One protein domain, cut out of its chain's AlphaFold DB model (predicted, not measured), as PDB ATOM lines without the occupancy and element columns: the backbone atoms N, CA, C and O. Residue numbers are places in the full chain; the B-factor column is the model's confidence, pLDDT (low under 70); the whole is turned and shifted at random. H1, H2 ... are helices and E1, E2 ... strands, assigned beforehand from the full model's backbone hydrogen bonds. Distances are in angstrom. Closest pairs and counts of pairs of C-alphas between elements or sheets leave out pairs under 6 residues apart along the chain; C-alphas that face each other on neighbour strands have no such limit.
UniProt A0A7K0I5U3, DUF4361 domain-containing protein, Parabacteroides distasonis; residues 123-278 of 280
ATOM      1  N   SER A 123     189.295 298.006 283.843       93.00
ATOM      2  CA  SER A 123     189.192 298.797 285.075       93.00
ATOM      3  C   SER A 123     187.809 298.628 285.697       93.00
ATOM      4  O   SER A 123     186.782 298.753 285.018       93.00
ATOM      5  N   GLU A 124     187.782 298.346 287.000       90.81
ATOM      6  CA  GLU A 124     186.551 298.328 287.794       90.81
ATOM      7  C   GLU A 124     185.926 299.728 287.875       90.81
ATOM      8  O   GLU A 124     184.705 299.863 287.790       90.81
ATOM      9  N   LYS A 125     186.768 300.764 287.968       89.31
ATOM     10  CA  LYS A 125     186.354 302.163 288.105       89.31
ATOM     11  C   LYS A 125     185.727 302.707 286.822       89.31
ATOM     12  O   LYS A 125     184.645 303.290 286.878       89.31
ATOM     13  N   ASP A 126     186.386 302.497 285.683       88.38
ATOM     14  CA  ASP A 126     185.923 303.027 284.392       88.38
ATOM     15  C   ASP A 126     184.853 302.139 283.736       88.38
ATOM     16  O   ASP A 126     184.224 302.553 282.768       88.38
ATOM     17  N   ASN A 127     184.632 300.923 284.253       88.69
ATOM     18  CA  ASN A 127     183.791 299.896 283.639       88.69
ATOM     19  C   ASN A 127     184.181 299.615 282.183       88.69
ATOM     20  O   ASN A 127     183.493 300.035 281.254       88.69
ATOM     21  N   THR A 128     185.249 298.851 281.956       92.38
ATOM     22  CA  THR A 128     185.666 298.525 280.584       92.38
ATOM     23  C   THR A 128     184.586 297.744 279.827       92.38
ATOM     24  O   THR A 128     184.310 296.578 280.128       92.38
ATOM     25  N   LEU A 129     183.989 298.389 278.817       93.12
ATOM     26  CA  LEU A 129     182.964 297.821 277.945       93.12
ATOM     27  C   LEU A 129     183.506 297.547 276.540       93.12
ATOM     28  O   LEU A 129     184.191 298.366 275.927       93.12
ATOM     29  N   MET A 130     183.118 296.402 275.996       93.56
ATOM     30  CA  MET A 130     183.485 295.917 274.674       93.56
ATOM     31  C   MET A 130     182.234 295.730 273.823       93.56
ATOM     32  O   MET A 130     181.279 295.097 274.260       93.56
ATOM     33  N   SER A 131     182.252 296.200 272.579       94.75
ATOM     34  CA  SER A 131     181.296 295.776 271.555       94.75
ATOM     35  C   SER A 131     181.768 294.451 270.970       94.75
ATOM     36  O   SER A 131     182.828 294.390 270.349       94.75
ATOM     37  N   MET A 132     180.953 293.413 271.100       93.88
ATOM     38  CA  MET A 132     181.184 292.078 270.566       93.88
ATOM     39  C   MET A 132     180.319 291.837 269.325       93.88
ATOM     40  O   MET A 132     179.125 292.145 269.310       93.88
ATOM     41  N   ARG A 133     180.921 291.261 268.281       93.88
ATOM     42  CA  ARG A 133     180.222 290.627 267.153       93.88
ATOM     43  C   ARG A 133     180.809 289.248 266.908       93.88
ATOM     44  O   ARG A 133     182.011 289.068 267.069       93.88
ATOM     45  N   GLY A 134     179.992 288.304 266.466       92.75
ATOM     46  CA  GLY A 134     180.441 286.923 266.390       92.75
ATOM     47  C   GLY A 134     179.458 285.960 265.753       92.75
ATOM     48  O   GLY A 134     178.449 286.365 265.163       92.75
ATOM     49  N   THR A 135     179.743 284.675 265.921       93.69
ATOM     50  CA  THR A 135     178.827 283.577 265.600       93.69
ATOM     51  C   THR A 135     178.587 282.691 266.816       93.69
ATOM     52  O   THR A 135     179.418 282.622 267.719       93.69
ATOM     53  N   ARG A 136     177.432 282.022 266.836       94.25
ATOM     54  CA  ARG A 136     177.035 281.054 267.860       94.25
ATOM     55  C   ARG A 136     176.365 279.849 267.218       94.25
ATOM     56  O   ARG A 136     175.520 280.026 266.341       94.25
ATOM     57  N   GLN A 137     176.680 278.659 267.708       95.12
ATOM     58  CA  GLN A 137     176.025 277.401 267.351       95.12
ATOM     59  C   GLN A 137     175.792 276.579 268.623       95.12
ATOM     60  O   GLN A 137     176.665 276.552 269.483       95.12
ATOM     61  N   VAL A 138     174.624 275.948 268.766       96.38
ATOM     62  CA  VAL A 138     174.290 275.070 269.905       96.38
ATOM     63  C   VAL A 138     174.125 273.655 269.382       96.38
ATOM     64  O   VAL A 138     173.308 273.457 268.480       96.38
ATOM     65  N   GLY A 139     174.887 272.707 269.926       94.56
ATOM     66  CA  GLY A 139     174.951 271.339 269.410       94.56
ATOM     67  C   GLY A 139     175.180 271.333 267.896       94.56
ATOM     68  O   GLY A 139     175.974 272.120 267.377       94.56
ATOM     69  N   ASP A 140     174.396 270.526 267.183       93.69
ATOM     70  CA  ASP A 140     174.400 270.446 265.715       93.69
ATOM     71  C   ASP A 140     173.415 271.428 265.044       93.69
ATOM     72  O   ASP A 140     173.061 271.292 263.872       93.69
ATOM     73  N   GLY A 141     172.935 272.426 265.791       95.25
ATOM     74  CA  GLY A 141     172.001 273.435 265.299       95.25
ATOM     75  C   GLY A 141     172.610 274.397 264.268       95.25
ATOM     76  O   GLY A 141     173.798 274.330 263.948       95.25
ATOM     77  N   PRO A 142     171.815 275.344 263.738       95.56
ATOM     78  CA  PRO A 142     172.297 276.317 262.764       95.56
ATOM     79  C   PRO A 142     173.247 277.350 263.386       95.56
ATOM     80  O   PRO A 142     173.039 277.833 264.503       95.56
ATOM     81  N   VAL A 143     174.250 277.769 262.611       94.50
ATOM     82  CA  VAL A 143     175.140 278.879 262.977       94.50
ATOM     83  C   VAL A 143     174.392 280.206 262.846       94.50
ATOM     84  O   VAL A 143     173.917 280.571 261.771       94.50
ATOM     85  N   SER A 144     174.327 280.959 263.941       94.75
ATOM     86  CA  SER A 144     173.681 282.273 264.013       94.75
ATOM     87  C   SER A 144     174.709 283.383 264.216       94.75
ATOM     88  O   SER A 144     175.708 283.190 264.907       94.75
ATOM     89  N   LYS A 145     174.464 284.570 263.650       95.50
ATOM     90  CA  LYS A 145     175.257 285.772 263.957       95.50
ATOM     91  C   LYS A 145     174.800 286.365 265.287       95.50
ATOM     92  O   LYS A 145     173.600 286.466 265.528       95.50
ATOM     93  N   ILE A 146     175.749 286.796 266.109       93.56
ATOM     94  CA  ILE A 146     175.495 287.387 267.426       93.56
ATOM     95  C   ILE A 146     176.187 288.744 267.566       93.56
ATOM     96  O   ILE A 146     177.205 289.012 266.922       93.56
ATOM     97  N   ALA A 147     175.619 289.605 268.405       93.06
ATOM     98  CA  ALA A 147     176.219 290.868 268.809       93.06
ATOM     99  C   ALA A 147     175.771 291.225 270.231       93.06
ATOM    100  O   ALA A 147     174.598 291.054 270.561       93.06
ATOM    101  N   ALA A 148     176.685 291.739 271.051       90.69
ATOM    102  CA  ALA A 148     176.394 292.197 272.408       90.69
ATOM    103  C   ALA A 148     177.402 293.247 272.872       90.69
ATOM    104  O   ALA A 148     178.478 293.378 272.294       90.69
ATOM    105  N   ASN A 149     177.085 293.935 273.966       90.50
ATOM    106  CA  ASN A 149     178.088 294.638 274.756       90.50
ATOM    107  C   ASN A 149     178.525 293.734 275.913       90.50
ATOM    108  O   ASN A 149     177.679 293.159 276.597       90.50
ATOM    109  N   LYS A 150     179.832 293.610 276.132       90.44
ATOM    110  CA  LYS A 150     180.427 292.812 277.207       90.44
ATOM    111  C   LYS A 150     181.221 293.699 278.149       90.44
ATOM    112  O   LYS A 150     181.957 294.566 277.694       90.44
ATOM    113  N   ARG A 151     181.111 293.452 279.451       91.38
ATOM    114  CA  ARG A 151     182.015 294.033 280.448       91.38
ATOM    115  C   ARG A 151     183.219 293.117 280.637       91.38
ATOM    116  O   ARG A 151     183.055 291.900 280.699       91.38
ATOM    117  N   MET A 152     184.402 293.712 280.738       93.69
ATOM    118  CA  MET A 152     185.624 293.026 281.146       93.69
ATOM    119  C   MET A 152     185.920 293.352 282.605       93.69
ATOM    120  O   MET A 152     185.852 294.514 283.007       93.69
ATOM    121  N   TYR A 153     186.254 292.329 283.385       94.56
ATOM    122  CA  TYR A 153     186.615 292.481 284.791       94.56
ATOM    123  C   TYR A 153     188.080 292.084 284.998       94.56
ATOM    124  O   TYR A 153     188.452 290.991 284.570       94.56
ATOM    125  N   PRO A 154     188.914 292.915 285.642       95.81
ATOM    126  CA  PRO A 154     190.304 292.560 285.916       95.81
ATOM    127  C   PRO A 154     190.385 291.471 286.996       95.81
ATOM    128  O   PRO A 154     189.692 291.551 288.009       95.81
ATOM    129  N   LEU A 155     191.231 290.459 286.782       95.38
ATOM    130  CA  LEU A 155     191.494 289.384 287.755       95.38
ATOM    131  C   LEU A 155     192.960 289.350 288.200       95.38
ATOM    132  O   LEU A 155     193.265 289.192 289.379       95.38
ATOM    133  N   SER A 156     193.875 289.493 287.244       94.19
ATOM    134  CA  SER A 156     195.317 289.563 287.479       94.19
ATOM    135  C   SER A 156     195.966 290.471 286.436       94.19
ATOM    136  O   SER A 156     195.270 291.090 285.630       94.19
ATOM    137  N   LYS A 157     197.297 290.564 286.417       93.62
ATOM    138  CA  LYS A 157     198.022 291.401 285.450       93.62
ATOM    139  C   LYS A 157     197.728 291.005 283.989       93.62
ATOM    140  O   LYS A 157     197.667 291.883 283.139       93.62
ATOM    141  N   GLN A 158     197.490 289.720 283.706       95.75
ATOM    142  CA  GLN A 158     197.249 289.185 282.353       95.75
ATOM    143  C   GLN A 158     195.864 288.564 282.165       95.75
ATOM    144  O   GLN A 158     195.583 288.022 281.098       95.75
ATOM    145  N   GLU A 159     195.009 288.574 283.181       97.44
ATOM    146  CA  GLU A 159     193.751 287.834 283.136       97.44
ATOM    147  C   GLU A 159     192.570 288.757 283.387       97.44
ATOM    148  O   GLU A 159     192.563 289.593 284.298       97.44
ATOM    149  N   VAL A 160     191.555 288.567 282.557       97.12
ATOM    150  CA  VAL A 160     190.274 289.255 282.629       97.12
ATOM    151  C   VAL A 160     189.153 288.232 282.586       97.12
ATOM    152  O   VAL A 160     189.239 287.221 281.889       97.12
ATOM    153  N   ARG A 161     188.075 288.504 283.314       95.94
ATOM    154  CA  ARG A 161     186.841 287.730 283.236       95.94
ATOM    155  C   ARG A 161     185.869 288.390 282.272       95.94
ATOM    156  O   ARG A 161     185.679 289.609 282.317       95.94
ATOM    157  N   ILE A 162     185.203 287.570 281.470       94.81
ATOM    158  CA  ILE A 162     184.065 287.955 280.629       94.81
ATOM    159  C   ILE A 162     182.960 286.906 280.749       94.81
ATOM    160  O   ILE A 162     183.198 285.788 281.209       94.81
ATOM    161  N   ASN A 163     181.763 287.236 280.273       93.69
ATOM    162  CA  ASN A 163     180.704 286.241 280.124       93.69
ATOM    163  C   ASN A 163     180.985 285.334 278.924       93.69
ATOM    164  O   ASN A 163     181.475 285.807 277.894       93.69
ATOM    165  N   ALA A 164     180.614 284.063 279.033       94.00
ATOM    166  CA  ALA A 164     180.628 283.107 277.941       94.00
ATOM    167  C   ALA A 164     179.596 283.505 276.871       94.00
ATOM    168  O   ALA A 164     178.453 283.817 277.190       94.00
ATOM    169  N   GLY A 165     179.977 283.509 275.594       90.75
ATOM    170  CA  GLY A 165     179.080 283.716 274.460       90.75
ATOM    171  C   GLY A 165     178.164 284.935 274.596       90.75
ATOM    172  O   GLY A 165     178.619 286.070 274.697       90.75
ATOM    173  N   MET A 166     176.856 284.680 274.575       87.56
ATOM    174  CA  MET A 166     175.796 285.679 274.775       87.56
ATOM    175  C   MET A 166     175.172 285.600 276.172       87.56
ATOM    176  O   MET A 166     174.148 286.237 276.418       87.56
ATOM    177  N   GLU A 167     175.750 284.798 277.067       83.12
ATOM    178  CA  GLU A 167     175.189 284.589 278.392       83.12
ATOM    179  C   GLU A 167     175.263 285.872 279.216       83.12
ATOM    180  O   GLU A 167     176.208 286.671 279.140       83.12
ATOM    181  N   ASN A 168     174.235 286.073 280.028       70.06
ATOM    182  CA  ASN A 168     174.178 287.188 280.947       70.06
ATOM    183  C   ASN A 168     174.515 286.674 282.347       70.06
ATOM    184  O   ASN A 168     173.703 285.993 282.963       70.06
ATOM    185  N   SER A 169     175.686 287.038 282.869       58.16
ATOM    186  CA  SER A 169     176.018 286.848 284.289       58.16
ATOM    187  C   SER A 169     175.288 287.832 285.220       58.16
ATOM    188  O   SER A 169     175.583 287.906 286.408       58.16
ATOM    189  N   GLY A 170     174.326 288.591 284.684       48.06
ATOM    190  CA  GLY A 170     173.592 289.623 285.394       48.06
ATOM    191  C   GLY A 170     174.357 290.943 285.410       48.06
ATOM    192  O   GLY A 170     175.569 291.015 285.618       48.06
ATOM    193  N   ASN A 171     173.628 292.044 285.241       50.62
ATOM    194  CA  ASN A 171     174.114 293.325 285.730       50.62
ATOM    195  C   ASN A 171     174.088 293.260 287.269       50.62
ATOM    196  O   ASN A 171     173.054 293.577 287.850       50.62
ATOM    197  N   LYS A 172     175.239 292.900 287.868       52.62
ATOM    198  CA  LYS A 172     175.647 292.947 289.297       52.62
ATOM    199  C   LYS A 172     175.740 291.576 289.990       52.62
ATOM    200  O   LYS A 172     174.718 290.994 290.309       52.62
ATOM    201  N   ALA A 173     176.977 291.158 290.281       63.22
ATOM    202  CA  ALA A 173     177.427 290.340 291.423       63.22
ATOM    203  C   ALA A 173     176.666 289.045 291.799       63.22
ATOM    204  O   ALA A 173     176.897 288.515 292.883       63.22
ATOM    205  N   ASP A 174     175.806 288.501 290.936       84.44
ATOM    206  CA  ASP A 174     175.164 287.206 291.170       84.44
ATOM    207  C   ASP A 174     176.208 286.092 291.045       84.44
ATOM    208  O   ASP A 174     176.653 285.746 289.949       84.44
ATOM    209  N   LEU A 175     176.633 285.555 292.187       86.81
ATOM    210  CA  LEU A 175     177.702 284.567 292.247       86.81
ATOM    211  C   LEU A 175     177.337 283.268 291.515       86.81
ATOM    212  O   LEU A 175     178.221 282.638 290.934       86.81
ATOM    213  N   GLU A 176     176.060 282.877 291.506       88.62
ATOM    214  CA  GLU A 176     175.602 281.680 290.800       88.62
ATOM    215  C   GLU A 176     175.758 281.871 289.289       88.62
ATOM    216  O   GLU A 176     176.402 281.059 288.615       88.62
ATOM    217  N   LEU A 177     175.250 282.988 288.761       90.31
ATOM    218  CA  LEU A 177     175.359 283.306 287.338       90.31
ATOM    219  C   LEU A 177     176.807 283.566 286.914       90.31
ATOM    220  O   LEU A 177     177.215 283.145 285.830       90.31
ATOM    221  N   ILE A 178     177.603 284.219 287.760       92.06
ATOM    222  CA  ILE A 178     179.035 284.426 287.529       92.06
ATOM    223  C   ILE A 178     179.744 283.079 287.407       92.06
ATOM    224  O   ILE A 178     180.462 282.864 286.430       92.06
ATOM    225  N   ASN A 179     179.537 282.170 288.360       92.62
ATOM    226  CA  ASN A 179     180.182 280.860 288.341       92.62
ATOM    227  C   ASN A 179     179.744 280.040 287.125       92.62
ATOM    228  O   ASN A 179     180.574 279.392 286.490       92.62
ATOM    229  N   LYS A 180     178.460 280.110 286.767       93.06
ATOM    230  CA  LYS A 180     177.881 279.345 285.661       93.06
ATOM    231  C   LYS A 180     178.259 279.865 284.276       93.06
ATOM    232  O   LYS A 180     178.470 279.065 283.372       93.06
ATOM    233  N   TYR A 181     178.344 281.182 284.098       93.50
ATOM    234  CA  TYR A 181     178.414 281.805 282.773       93.50
ATOM    235  C   TYR A 181     179.668 282.644 282.529       93.50
ATOM    236  O   TYR A 181     179.703 283.394 281.556       93.50
ATOM    237  N   SER A 182     180.705 282.541 283.364       94.94
ATOM    238  CA  SER A 182     181.952 283.290 283.160       94.94
ATOM    239  C   SER A 182     183.107 282.429 282.664       94.94
ATOM    240  O   SER A 182     183.297 281.282 283.074       94.94
ATOM    241  N   VAL A 183     183.948 283.040 281.836       96.81
ATOM    242  CA  VAL A 183     185.237 282.496 281.402       96.81
ATOM    243  C   VAL A 183     186.352 283.481 281.719       96.81
ATOM    244  O   VAL A 183     186.126 284.691 281.838       96.81
ATOM    245  N   ILE A 184     187.565 282.956 281.849       97.62
ATOM    246  CA  ILE A 184     188.781 283.750 281.982       97.62
ATOM    247  C   ILE A 184     189.460 283.797 280.621       97.62
ATOM    248  O   ILE A 184     189.670 282.761 279.992       97.62
ATOM    249  N   VAL A 185     189.810 285.003 280.188       97.44
ATOM    250  CA  VAL A 185     190.680 285.244 279.039       97.44
ATOM    251  C   VAL A 185     192.042 285.658 279.578       97.44
ATOM    252  O   VAL A 185     192.170 286.690 280.239       97.44
ATOM    253  N   LYS A 186     193.057 284.849 279.294       97.50
ATOM    254  CA  LYS A 186     194.454 285.126 279.615       97.50
ATOM    255  C   LYS A 186     195.174 285.657 278.390       97.50
ATOM    256  O   LYS A 186     195.175 285.005 277.346       97.50
ATOM    257  N   ILE A 187     195.792 286.819 278.539       96.69
ATOM    258  CA  ILE A 187     196.617 287.461 277.525       96.69
ATOM    259  C   ILE A 187     198.063 286.987 277.706       96.69
ATOM    260  O   ILE A 187     198.619 287.088 278.799       96.69
ATOM    261  N   GLY A 188     198.672 286.448 276.649       94.62
ATOM    262  CA  GLY A 188     200.084 286.063 276.660       94.62
ATOM    263  C   GLY A 188     201.012 287.261 276.878       94.62
ATOM    264  O   GLY A 188     200.685 288.383 276.502       94.62
ATOM    265  N   GLU A 189     202.181 287.032 277.475       92.88
ATOM    266  CA  GLU A 189     203.162 288.100 277.737       92.88
ATOM    267  C   GLU A 189     204.046 288.413 276.524       92.88
ATOM    268  O   GLU A 189     204.529 289.535 276.371       92.88
ATOM    269  N   GLU A 190     204.234 287.433 275.641       90.38
ATOM    270  CA  GLU A 190     205.060 287.563 274.448       90.38
ATOM    271  C   GLU A 190     204.198 287.683 273.198       90.38
ATOM    272  O   GLU A 190     203.165 287.021 273.045       90.38
ATOM    273  N   LYS A 191     204.643 288.540 272.277       87.25
ATOM    274  CA  LYS A 191     204.011 288.640 270.968       87.25
ATOM    275  C   LYS A 191     204.470 287.489 270.085       87.25
ATOM    276  O   LYS A 191     205.654 287.184 270.009       87.25
ATOM    277  N   THR A 192     203.532 286.942 269.333       83.88
ATOM    278  CA  THR A 192     203.784 286.006 268.240       83.88
ATOM    279  C   THR A 192     203.406 286.649 266.902       83.88
ATOM    280  O   THR A 192     202.862 287.758 266.862       83.88
ATOM    281  N   LEU A 193     203.725 285.980 265.796       76.94
ATOM    282  CA  LEU A 193     203.389 286.396 264.435       76.94
ATOM    283  C   LEU A 193     202.449 285.371 263.807       76.94
ATOM    284  O   LEU A 193     202.643 284.167 263.959       76.94
ATOM    285  N   ASN A 194     201.453 285.836 263.055       69.50
ATOM    286  CA  ASN A 194     200.690 284.939 262.184       69.50
ATOM    287  C   ASN A 194     201.399 284.747 260.833       69.50
ATOM    288  O   ASN A 194     202.371 285.432 260.519       69.50
ATOM    289  N   TYR A 195     200.849 283.869 259.990       62.94
ATOM    290  CA  TYR A 195     201.342 283.596 258.631       62.94
ATOM    291  C   TYR A 195     201.427 284.837 257.714       62.94
ATOM    292  O   TYR A 195     202.122 284.814 256.703       62.94
ATOM    293  N   LYS A 196     200.735 285.932 258.062       68.00
ATOM    294  CA  LYS A 196     200.771 287.228 257.362       68.00
ATOM    295  C   LYS A 196     201.769 288.224 257.970       68.00
ATOM    296  O   LYS A 196     201.796 289.376 257.548       68.00
ATOM    297  N   GLY A 197     202.559 287.813 258.963       71.81
ATOM    298  CA  GLY A 197     203.543 288.662 259.637       71.81
ATOM    299  C   GLY A 197     202.941 289.721 260.567       71.81
ATOM    300  O   GLY A 197     203.635 290.659 260.948       71.81
ATOM    301  N   VAL A 198     201.662 289.604 260.942       74.12
ATOM    302  CA  VAL A 198     201.035 290.522 261.906       74.12
ATOM    303  C   VAL A 198     201.339 290.046 263.320       74.12
ATOM    304  O   VAL A 198     201.096 288.884 263.648       74.12
ATOM    305  N   SER A 199     201.846 290.958 264.150       82.19
ATOM    306  CA  SER A 199     202.208 290.693 265.542       82.19
ATOM    307  C   SER A 199     201.009 290.810 266.481       82.19
ATOM    308  O   SER A 199     200.242 291.768 266.384       82.19
ATOM    309  N   TYR A 200     200.844 289.845 267.384       84.56
ATOM    310  CA  TYR A 200     199.731 289.792 268.334       84.56
ATOM    311  C   TYR A 200     200.111 289.049 269.615       84.56
ATOM    312  O   TYR A 200     201.068 288.279 269.625       84.56
ATOM    313  N   TYR A 201     199.338 289.240 270.682       90.50
ATOM    314  CA  TYR A 201     199.453 288.433 271.898       90.50
ATOM    315  C   TYR A 201     198.491 287.243 271.824       90.50
ATOM    316  O   TYR A 201     197.303 287.458 271.551       90.50
ATOM    317  N   PRO A 202     198.953 285.999 272.025       90.75
ATOM    318  CA  PRO A 202     198.070 284.840 272.023       90.75
ATOM    319  C   PRO A 202     197.099 284.914 273.205       90.75
ATOM    320  O   PRO A 202     197.429 285.461 274.260       90.75
ATOM    321  N   LEU A 203     195.899 284.367 273.021       93.12
ATOM    322  CA  LEU A 203     194.901 284.262 274.081       93.12
ATOM    323  C   LEU A 203     194.674 282.809 274.475       93.12
ATOM    324  O   LEU A 203     194.604 281.941 273.607       93.12
ATOM    325  N   THR A 204     194.463 282.583 275.768       94.00
ATOM    326  CA  THR A 204     193.939 281.322 276.299       94.00
ATOM    327  C   THR A 204     192.617 281.590 276.998       94.00
ATOM    328  O   THR A 204     192.530 282.503 277.818       94.00
ATOM    329  N   VAL A 205     191.596 280.788 276.698       95.56
ATOM    330  CA  VAL A 205     190.278 280.867 277.339       95.56
ATOM    331  C   VAL A 205     190.030 279.601 278.149       95.56
ATOM    332  O   VAL A 205     190.207 278.496 277.638       95.56
ATOM    333  N   TYR A 206     189.632 279.753 279.410       97.12
ATOM    334  CA  TYR A 206     189.351 278.632 280.311       97.12
ATOM    335  C   TYR A 206     188.232 278.971 281.309       97.12
ATOM    336  O   TYR A 206     187.852 280.140 281.438       97.12
ATOM    337  N   PRO A 207     187.655 277.966 281.999       97.56
ATOM    338  CA  PRO A 207     186.560 278.181 282.943       97.56
ATOM    339  C   PRO A 207     186.925 279.154 284.066       97.56
ATOM    340  O   PRO A 207     187.999 279.033 284.653       97.56
ATOM    341  N   TYR A 208     186.006 280.060 284.424       95.50
ATOM    342  CA  TYR A 208     186.121 280.811 285.681       95.50
ATOM    343  C   TYR A 208     185.865 279.900 286.889       95.50
ATOM    344  O   TYR A 208     186.639 279.897 287.842       95.50
ATOM    345  N   ASN A 209     184.821 279.068 286.810       95.38
ATOM    346  CA  ASN A 209     184.538 278.022 287.783       95.38
ATOM    347  C   ASN A 209     184.378 276.668 287.072       95.38
ATOM    348  O   ASN A 209     183.357 276.387 286.447       95.38
ATOM    349  N   LYS A 210     185.396 275.811 287.195       95.81
ATOM    350  CA  LYS A 210     185.441 274.485 286.553       95.81
ATOM    351  C   LYS A 210     184.320 273.527 286.980       95.81
ATOM    352  O   LYS A 210     184.122 272.512 286.319       95.81
ATOM    353  N   GLU A 211     183.626 273.810 288.081       95.44
ATOM    354  CA  GLU A 211     182.515 272.992 288.575       95.44
ATOM    355  C   GLU A 211     181.216 273.303 287.824       95.44
ATOM    356  O   GLU A 211     180.366 272.428 287.693       95.44
ATOM    357  N   ASN A 212     181.069 274.517 287.280       96.19
ATOM    358  CA  ASN A 212     179.822 274.972 286.657       96.19
ATOM    359  C   ASN A 212     179.915 275.183 285.142       96.19
ATOM    360  O   ASN A 212     178.881 275.174 284.472       96.19
ATOM    361  N   ILE A 213     181.120 275.358 284.592       96.94
ATOM    362  CA  ILE A 213     181.336 275.543 283.155       96.94
ATOM    363  C   ILE A 213     182.552 274.752 282.671       96.94
ATOM    364  O   ILE A 213     183.616 274.750 283.287       96.94
ATOM    365  N   GLN A 214     182.389 274.094 281.527       97.75
ATOM    366  CA  GLN A 214     183.477 273.493 280.765       97.75
ATOM    367  C   GLN A 214     183.757 274.352 279.541       97.75
ATOM    368  O   GLN A 214     182.827 274.860 278.916       97.75
ATOM    369  N   VAL A 215     185.035 274.515 279.211       97.19
ATOM    370  CA  VAL A 215     185.496 275.359 278.107       97.19
ATOM    371  C   VAL A 215     186.597 274.633 277.361       97.19
ATOM    372  O   VAL A 215     187.525 274.112 277.977       97.19
ATOM    373  N   GLU A 216     186.513 274.657 276.039       94.81
ATOM    374  CA  GLU A 216     187.576 274.198 275.156       94.81
ATOM    375  C   GLU A 216     187.860 275.267 274.106       94.81
ATOM    376  O   GLU A 216     186.951 275.737 273.419       94.81
ATOM    377  N   MET A 217     189.125 275.657 273.981       90.12
ATOM    378  CA  MET A 217     189.558 276.559 272.920       90.12
ATOM    379  C   MET A 217     189.440 275.882 271.556       90.12
ATOM    380  O   MET A 217     189.722 274.696 271.412       90.12
ATOM    381  N   LEU A 218     189.075 276.667 270.549       86.25
ATOM    382  CA  LEU A 218     189.030 276.236 269.156       86.25
ATOM    383  C   LEU A 218     190.079 277.017 268.359       86.25
ATOM    384  O   LEU A 218     190.297 278.198 268.624       86.25
ATOM    385  N   GLY A 219     190.726 276.374 267.384       67.56
ATOM    386  CA  GLY A 219     191.746 277.012 266.538       67.56
ATOM    387  C   GLY A 219     193.127 277.158 267.197       67.56
ATOM    388  O   GLY A 219     193.761 278.207 267.067       67.56
ATOM    389  N   SER A 220     193.584 276.146 267.949       53.59
ATOM    390  CA  SER A 220     194.933 276.098 268.540       53.59
ATOM    391  C   SER A 220     196.030 275.739 267.522       53.59
ATOM    392  O   SER A 220     195.749 275.273 266.426       53.59
ATOM    393  N   GLU A 221     197.289 275.967 267.917       50.47
ATOM    394  CA  GLU A 221     198.546 275.978 267.137       50.47
ATOM    395  C   GLU A 221     198.837 274.852 266.116       50.47
ATOM    396  O   GLU A 221     199.824 274.964 265.389       50.47
ATOM    397  N   GLU A 222     198.044 273.789 266.035       45.81
ATOM    398  CA  GLU A 222     198.243 272.702 265.065       45.81
ATOM    399  C   GLU A 222     197.730 273.067 263.656       45.81
ATOM    400  O   GLU A 222     198.268 272.573 262.670       45.81
ATOM    401  N   ASP A 223     196.822 274.045 263.534       43.59
ATOM    402  CA  ASP A 223     196.260 274.521 262.252       43.59
ATOM    403  C   ASP A 223     196.995 275.758 261.679       43.59
ATOM    404  O   ASP A 223     196.409 276.648 261.048       43.59
ATOM    405  N   LYS A 224     198.312 275.856 261.907       46.06
ATOM    406  CA  LYS A 224     199.156 277.011 261.519       46.06
ATOM    407  C   LYS A 224     199.168 277.326 260.018       46.06
ATOM    408  O   LYS A 224     199.494 278.455 259.653       46.06
ATOM    409  N   GLU A 225     198.824 276.374 259.153       45.31
ATOM    410  CA  GLU A 225     198.932 276.563 257.701       45.31
ATOM    411  C   GLU A 225     197.763 277.346 257.073       45.31
ATOM    412  O   GLU A 225     197.919 277.843 255.957       45.31
ATOM    413  N   VAL A 226     196.615 277.512 257.756       47.50
ATOM    414  CA  VAL A 226     195.391 278.033 257.097       47.50
ATOM    415  C   VAL A 226     194.603 279.088 257.890       47.50
ATOM    416  O   VAL A 226     193.763 279.765 257.301       47.50
ATOM    417  N   LEU A 227     194.863 279.324 259.181       46.28
ATOM    418  CA  LEU A 227     194.035 280.275 259.940       46.28
ATOM    419  C   LEU A 227     194.304 281.728 259.523       46.28
ATOM    420  O   LEU A 227     195.371 282.294 259.773       46.28
ATOM    421  N   THR A 228     193.302 282.370 258.924       51.84
ATOM    422  CA  THR A 228     193.294 283.805 258.649       51.84
ATOM    423  C   THR A 228     193.422 284.613 259.945       51.84
ATOM    424  O   THR A 228     193.109 284.155 261.042       51.84
ATOM    425  N   VAL A 229     193.787 285.895 259.832       47.16
ATOM    426  CA  VAL A 229     193.685 286.878 260.931       47.16
ATOM    427  C   VAL A 229     192.229 287.015 261.433       47.16
ATOM    428  O   VAL A 229     191.939 287.897 262.205       47.16
ATOM    429  N   ALA A 230     191.237 286.222 261.049       48.78
ATOM    430  CA  ALA A 230     189.943 286.210 261.737       48.78
ATOM    431  C   ALA A 230     189.826 285.060 262.752       48.78
ATOM    432  O   ALA A 230     188.984 285.138 263.640       48.78
ATOM    433  N   GLU A 231     190.687 284.045 262.650       54.00
ATOM    434  CA  GLU A 231     190.444 282.719 263.231       54.00
ATOM    435  C   GLU A 231     191.425 282.345 264.352       54.00
ATOM    436  O   GLU A 231     191.184 281.384 265.075       54.00
ATOM    437  N   SER A 232     192.500 283.116 264.554       66.38
ATOM    438  CA  SER A 232     193.399 282.922 265.696       66.38
ATOM    439  C   SER A 232     192.874 283.588 266.973       66.38
ATOM    440  O   SER A 232     192.470 284.754 266.953       66.38
ATOM    441  N   ASN A 233     192.948 282.865 268.095       86.31
ATOM    442  CA  ASN A 233     192.739 283.408 269.438       86.31
ATOM    443  C   ASN A 233     193.821 284.448 269.758       86.31
ATOM    444  O   ASN A 233     194.977 284.090 270.007       86.31
ATOM    445  N   ARG A 234     193.480 285.741 269.721       87.69
ATOM    446  CA  ARG A 234     194.468 286.814 269.869       87.69
ATOM    447  C   ARG A 234     193.947 288.121 270.441       87.69
ATOM    448  O   ARG A 234     192.796 288.507 270.237       87.69
ATOM    449  N   TYR A 235     194.877 288.848 271.039       91.62
ATOM    450  CA  TYR A 235     194.751 290.240 271.423       91.62
ATOM    451  C   TYR A 235     195.692 291.120 270.592       91.62
ATOM    452  O   TYR A 235     196.838 290.755 270.310       91.62
ATOM    453  N   GLY A 236     195.199 292.291 270.205       87.88
ATOM    454  CA  GLY A 236     195.982 293.335 269.559       87.88
ATOM    455  C   GLY A 236     195.328 294.701 269.713       87.88
ATOM    456  O   GLY A 236     194.163 294.816 270.092       87.88
ATOM    457  N   GLU A 237     196.089 295.741 269.395       86.50
ATOM    458  CA  GLU A 237     195.624 297.122 269.416       86.50
ATOM    459  C   GLU A 237     195.660 297.689 267.994       86.50
ATOM    460  O   GLU A 237     196.686 297.640 267.314       86.50
ATOM    461  N   GLU A 238     194.526 298.207 267.528       82.06
ATOM    462  CA  GLU A 238     194.387 298.805 266.200       82.06
ATOM    463  C   GLU A 238     193.928 300.254 266.348       82.06
ATOM    464  O   GLU A 238     192.827 300.506 266.837       82.06
ATOM    465  N   LEU A 239     194.750 301.211 265.900       83.62
ATOM    466  CA  LEU A 239     194.461 302.652 265.996       83.62
ATOM    467  C   LEU A 239     194.158 303.123 267.434       83.62
ATOM    468  O   LEU A 239     193.282 303.962 267.635       83.62
ATOM    469  N   GLY A 240     194.854 302.573 268.432       83.56
ATOM    470  CA  GLY A 240     194.614 302.908 269.838       83.56
ATOM    471  C   GLY A 240     193.453 302.143 270.481       83.56
ATOM    472  O   GLY A 240     193.038 302.470 271.589       83.56
ATOM    473  N   ILE A 241     192.849 301.185 269.763       87.69
ATOM    474  CA  ILE A 241     191.656 300.470 270.220       87.69
ATOM    475  C   ILE A 241     191.988 299.007 270.464       87.69
ATOM    476  O   ILE A 241     192.389 298.283 269.548       87.69
ATOM    477  N   MET A 242     191.732 298.560 271.689       91.75
ATOM    478  CA  MET A 242     191.871 297.163 272.074       91.75
ATOM    479  C   MET A 242     190.906 296.264 271.300       91.75
ATOM    480  O   MET A 242     189.698 296.536 271.209       91.75
ATOM    481  N   ARG A 243     191.432 295.146 270.796       92.69
ATOM    482  CA  ARG A 243     190.662 294.110 270.112       92.69
ATOM    483  C   ARG A 243     191.034 292.716 270.581       92.69
ATOM    484  O   ARG A 243     192.208 292.367 270.662       92.69
ATOM    485  N   PHE A 244     190.009 291.904 270.798       93.88
ATOM    486  CA  PHE A 244     190.131 290.492 271.130       93.88
ATOM    487  C   PHE A 244     189.379 289.677 270.090       93.88
ATOM    488  O   PHE A 244     188.228 289.972 269.766       93.88
ATOM    489  N   HIS A 245     190.034 288.643 269.587       91.50
ATOM    490  CA  HIS A 245     189.438 287.616 268.752       91.50
ATOM    491  C   HIS A 245     189.534 286.315 269.529       91.50
ATOM    492  O   HIS A 245     190.645 285.891 269.841       91.50
ATOM    493  N   ILE A 246     188.397 285.721 269.877       92.31
ATOM    494  CA  ILE A 246     188.352 284.461 270.618       92.31
ATOM    495  C   ILE A 246     187.392 283.476 269.961       92.31
ATOM    496  O   ILE A 246     186.335 283.857 269.465       92.31
ATOM    497  N   SER A 247     187.773 282.207 269.956       92.50
ATOM    498  CA  SER A 247     187.033 281.075 269.422       92.50
ATOM    499  C   SER A 247     187.154 279.923 270.410       92.50
ATOM    500  O   SER A 247     188.253 279.467 270.735       92.50
ATOM    501  N   TYR A 248     186.021 279.491 270.942       94.31
ATOM    502  CA  TYR A 248     185.946 278.438 271.947       94.31
ATOM    503  C   TYR A 248     184.560 277.802 271.917       94.31
ATOM    504  O   TYR A 248     183.609 278.346 271.350       94.31
ATOM    505  N   ARG A 249     184.430 276.643 272.552       95.69
ATOM    506  CA  ARG A 249     183.136 276.076 272.912       95.69
ATOM    507  C   ARG A 249     183.001 276.003 274.420       95.69
ATOM    508  O   ARG A 249     183.990 275.788 275.119       95.69
ATOM    509  N   TYR A 250     181.785 276.178 274.913       97.62
ATOM    510  CA  TYR A 250     181.466 276.014 276.325       97.62
ATOM    511  C   TYR A 250     180.189 275.202 276.517       97.62
ATOM    512  O   TYR A 250     179.336 275.155 275.635       97.62
ATOM    513  N   ARG A 251     180.049 274.574 277.680       97.56
ATOM    514  CA  ARG A 251     178.781 274.020 278.167       97.56
ATOM    515  C   ARG A 251     178.699 274.193 279.672       97.56
ATOM    516  O   ARG A 251     179.729 274.219 280.348       97.56
ATOM    517  N   THR A 252     177.488 274.320 280.190       96.81
ATOM    518  CA  THR A 252     177.256 274.596 281.610       96.81
ATOM    519  C   THR A 252     176.623 273.410 282.304       96.81
ATOM    520  O   THR A 252     175.882 272.646 281.683       96.81
ATOM    521  N   LEU A 253     176.894 273.284 283.597       96.00
ATOM    522  CA  LEU A 253     176.287 272.268 284.437       96.00
ATOM    523  C   LEU A 253     174.765 272.472 284.485       96.00
ATOM    524  O   LEU A 253     174.280 273.590 284.706       96.00
ATOM    525  N   VAL A 254     174.029 271.384 284.270       94.75
ATOM    526  CA  VAL A 254     172.570 271.312 284.427       94.75
ATOM    527  C   VAL A 254     172.253 270.705 285.787       94.75
ATOM    528  O   VAL A 254     171.586 271.342 286.598       94.75
ATOM    529  N   THR A 255     172.823 269.529 286.058       92.75
ATOM    530  CA  THR A 255     172.617 268.783 287.302       92.75
ATOM    531  C   THR A 255     173.958 268.271 287.818       92.75
ATOM    532  O   THR A 255     174.707 267.628 287.080       92.75
ATOM    533  N   SER A 256     174.275 268.547 289.087       91.25
ATOM    534  CA  SER A 256     175.482 268.028 289.739       91.25
ATOM    535  C   SER A 256     175.466 266.502 289.821       91.25
ATOM    536  O   SER A 256     174.409 265.895 289.994       91.25
ATOM    537  N   ALA A 257     176.648 265.886 289.765       89.75
ATOM    538  CA  ALA A 257     176.785 264.461 290.038       89.75
ATOM    539  C   ALA A 257     176.262 264.130 291.448       89.75
ATOM    540  O   ALA A 257     176.449 264.898 292.396       89.75
ATOM    541  N   SER A 258     175.619 262.976 291.579       89.06
ATOM    542  CA  SER A 258     175.121 262.440 292.848       89.06
ATOM    543  C   SER A 258     175.428 260.947 292.922       89.06
ATOM    544  O   SER A 258     176.007 260.383 291.995       89.06
ATOM    545  N   GLU A 259     175.135 260.299 294.048       89.19
ATOM    546  CA  GLU A 259     175.520 258.904 294.262       89.19
ATOM    547  C   GLU A 259     174.961 257.987 293.154       89.19
ATOM    548  O   GLU A 259     173.755 257.782 293.035       89.19
ATOM    549  N   GLY A 260     175.862 257.468 292.311       86.94
ATOM    550  CA  GLY A 260     175.533 256.610 291.169       86.94
ATOM    551  C   GLY A 260     175.104 257.329 289.882       86.94
ATOM    552  O   GLY A 260     174.795 256.646 288.907       86.94
ATOM    553  N   LEU A 261     175.099 258.666 289.843       89.06
ATOM    554  CA  LEU A 261     174.715 259.465 288.675       89.06
ATOM    555  C   LEU A 261     175.825 260.449 288.289       89.06
ATOM    556  O   LEU A 261     176.281 261.252 289.108       89.06
ATOM    557  N   GLU A 262     176.241 260.408 287.024       91.94
ATOM    558  CA  GLU A 262     177.169 261.393 286.466       91.94
ATOM    559  C   GLU A 262     176.527 262.785 286.378       91.94
ATOM    560  O   GLU A 262     175.305 262.935 286.361       91.94
ATOM    561  N   ALA A 263     177.370 263.817 286.320       93.31
ATOM    562  CA  ALA A 263     176.913 265.185 286.124       93.31
ATOM    563  C   ALA A 263     176.290 265.359 284.732       93.31
ATOM    564  O   ALA A 263     176.873 264.961 283.720       93.31
ATOM    565  N   GLU A 264     175.143 266.026 284.682       96.38
ATOM    566  CA  GLU A 264     174.468 266.385 283.441       96.38
ATOM    567  C   GLU A 264     174.927 267.770 282.980       96.38
ATOM    568  O   GLU A 264     174.932 268.736 283.750       96.38
ATOM    569  N   TRP A 265     175.290 267.875 281.704       97.25
ATOM    570  CA  TRP A 265     175.778 269.105 281.086       97.25
ATOM    571  C   TRP A 265     174.900 269.494 279.907       97.25
ATOM    572  O   TRP A 265     174.373 268.630 279.210       97.25
ATOM    573  N   SER A 266     174.793 270.797 279.653       97.06
ATOM    574  CA  SER A 266     174.111 271.300 278.463       97.06
ATOM    575  C   SER A 266     174.823 270.859 277.180       97.06
ATOM    576  O   SER A 266     175.999 270.475 277.198       97.06
ATOM    577  N   ASP A 267     174.146 271.023 276.044       97.62
ATOM    578  CA  ASP A 267     174.804 270.961 274.741       97.62
ATOM    579  C   ASP A 267     175.986 271.935 274.678       97.62
ATOM    580  O   ASP A 267     175.983 273.007 275.301       97.62
ATOM    581  N   TRP A 268     176.996 271.563 273.895       97.94
ATOM    582  CA  TRP A 268     178.097 272.459 273.578       97.94
ATOM    583  C   TRP A 268     177.596 273.657 272.783       97.94
ATOM    584  O   TRP A 268     176.886 273.524 271.787       97.94
ATOM    585  N   VAL A 269     178.030 274.837 273.203       97.25
ATOM    586  CA  VAL A 269     177.829 276.090 272.498       97.25
ATOM    587  C   VAL A 269     179.166 276.518 271.913       97.25
ATOM    588  O   VAL A 269     180.083 276.868 272.651       97.25
ATOM    589  N   VAL A 270     179.283 276.490 270.589       95.56
ATOM    590  CA  VAL A 270     180.448 276.999 269.858       95.56
ATOM    591  C   VAL A 270     180.259 278.489 269.626       95.56
ATOM    592  O   VAL A 270     179.213 278.909 269.123       95.56
ATOM    593  N   VAL A 271     181.266 279.288 269.970       93.94
ATOM    594  CA  VAL A 271     181.247 280.737 269.773       93.94
ATOM    595  C   VAL A 271     182.545 281.241 269.163       93.94
ATOM    596  O   VAL A 271     183.641 280.844 269.553       93.94
ATOM    597  N   THR A 272     182.398 282.171 268.225       92.62
ATOM    598  CA  THR A 272     183.481 283.059 267.798       92.62
ATOM    599  C   THR A 272     183.101 284.475 268.183       92.62
ATOM    600  O   THR A 272     181.957 284.884 267.987       92.62
ATOM    601  N   GLU A 273     184.033 285.234 268.741       92.56
ATOM    602  CA  GLU A 273     183.784 286.582 269.230       92.56
ATOM    603  C   GLU A 273     184.913 287.521 268.808       92.56
ATOM    604  O   GLU A 273     186.090 287.287 269.075       92.56
ATOM    605  N   ASN A 274     184.532 288.619 268.165       92.56
ATOM    606  CA  ASN A 274     185.376 289.766 267.879       92.56
ATOM    607  C   ASN A 274     184.907 290.913 268.771       92.56
ATOM    608  O   ASN A 274     183.841 291.498 268.546       92.56
ATOM    609  N   MET A 275     185.684 291.190 269.810       94.06
ATOM    610  CA  MET A 275     185.418 292.232 270.787       94.06
ATOM    611  C   MET A 275     186.303 293.438 270.505       94.06
ATOM    612  O   MET A 275     187.520 293.314 270.398       94.06
ATOM    613  N   LYS A 276     185.689 294.613 270.431       94.12
ATOM    614  CA  LYS A 276     186.357 295.906 270.275       94.12
ATOM    615  C   LYS A 276     185.985 296.796 271.453       94.12
ATOM    616  O   LYS A 276     184.798 296.923 271.747       94.12
ATOM    617  N   GLN A 277     186.964 297.439 272.079       93.12
ATOM    618  CA  GLN A 277     186.695 298.378 273.167       93.12
ATOM    619  C   GLN A 277     185.821 299.539 272.684       93.12
ATOM    620  O   GLN A 277     186.049 300.120 271.616       93.12
ATOM    621  N   LEU A 278     184.772 299.825 273.454       87.00
ATOM    622  CA  LEU A 278     183.977 301.033 273.290       87.00
ATOM    623  C   LEU A 278     184.791 302.212 273.828       87.00
ATOM    624  O   LEU A 278     185.497 302.060 274.820       87.00
TER     625      LEU A 278
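AT A GLANCE: This is residues 123 to 278 of the 280 residues of the protein "DUF4361 domain-containing protein" of Parabacteroides distasonis (UniProt A0A7K0I5U3). What shape does the model show? One strongly twisted sheet of nine strands folds round on itself into a partly closed barrel: E1, E2, E9 and E8 make one wall, E3, E4 and E5 make another that crosses it, and E7 joins E5 to E8. The short helix H1 sits at one end, where the sheet curls round it, and residues 257 to 262, beyond the end of E8, stick out. What is printed, and how large is it? The printed part has 156 residues, with E1 to E3, H1 and E4 to E9 in chain order; its class is mostly strand, and the neighbour pairs of the branched sheet are antiparallel. It is compact, with a radius of gyration of the C-alphas of 16.0 A and spans of 53 by 40 by 28 A.

HOW THE PARTS SIT: Which strand has three neighbours? E8, residues 241 to 255, bends by 61 degrees at residue 247. On one side of it lie E7, residues 234 to 238, with N 236 and O 243 at 3.0 A, and E6, residues 213 to 217, with N 214 and O 251 at 2.9 A; on the other side lies E9, residues 269 to 277, with N 246 and O 273 at 2.9 A. E7, E8 and E9 form a meander, each strand the antiparallel neighbour of the one before. What follows beyond E9 and E7? E1, residues 129 to 138, is antiparallel to E9, with N 133 and O 274 at 2.9 A, and forms a hairpin with the edge strand E2, residues 144 to 151, with N 132 and O 148 at 2.7 A. E5, residues 199 to 207, pairs with E7, N 201 and O 235 at 2.9 A, and forms a hairpin with E4, residues 182 to 187, N 186 and O 204 at 2.8 A; E3, residues 159 to 163, pairs with E4, N 160 and O 185 at 3.0 A. The closest C-alphas of the edge strands E2 and E3, Arg 151 and Ile 162, are 6.4 A apart, while E1 and E4 are apart. Where is the helix? H1, residues 175 to 181, is on the sheet; its closest C-alpha pair with E6 is Lys 180 and Ile 213, 5.7 A, and every O i to N i+4 pair in it is within hydrogen-bond range.

IN THESE COORDINATES: Where do the strands begin and end? E1 begins at C-alpha 129 (182.964, 297.821, 277.945), and E9 ends at C-alpha 277 (186.695, 298.378, 273.167). How long are the longer ones? E8 measures 40.7 A from first to last C-alpha, E5 26.5 A, E1 25.6 A, E9 24.0 A and E2 21.9 A.

THE WHOLE: How far does it reach? The two C-alphas farthest apart, Leu 239 and Gly 260, are 55.8 A apart, and the printed part has no cut. Which links are long, and where is confidence low? The links E3 to H1, E4 to E5, E6 to E7 and E8 to E9 are long; pLDDT is under 70 at residues 169 to 173, 194 to 196 and 219 to 232.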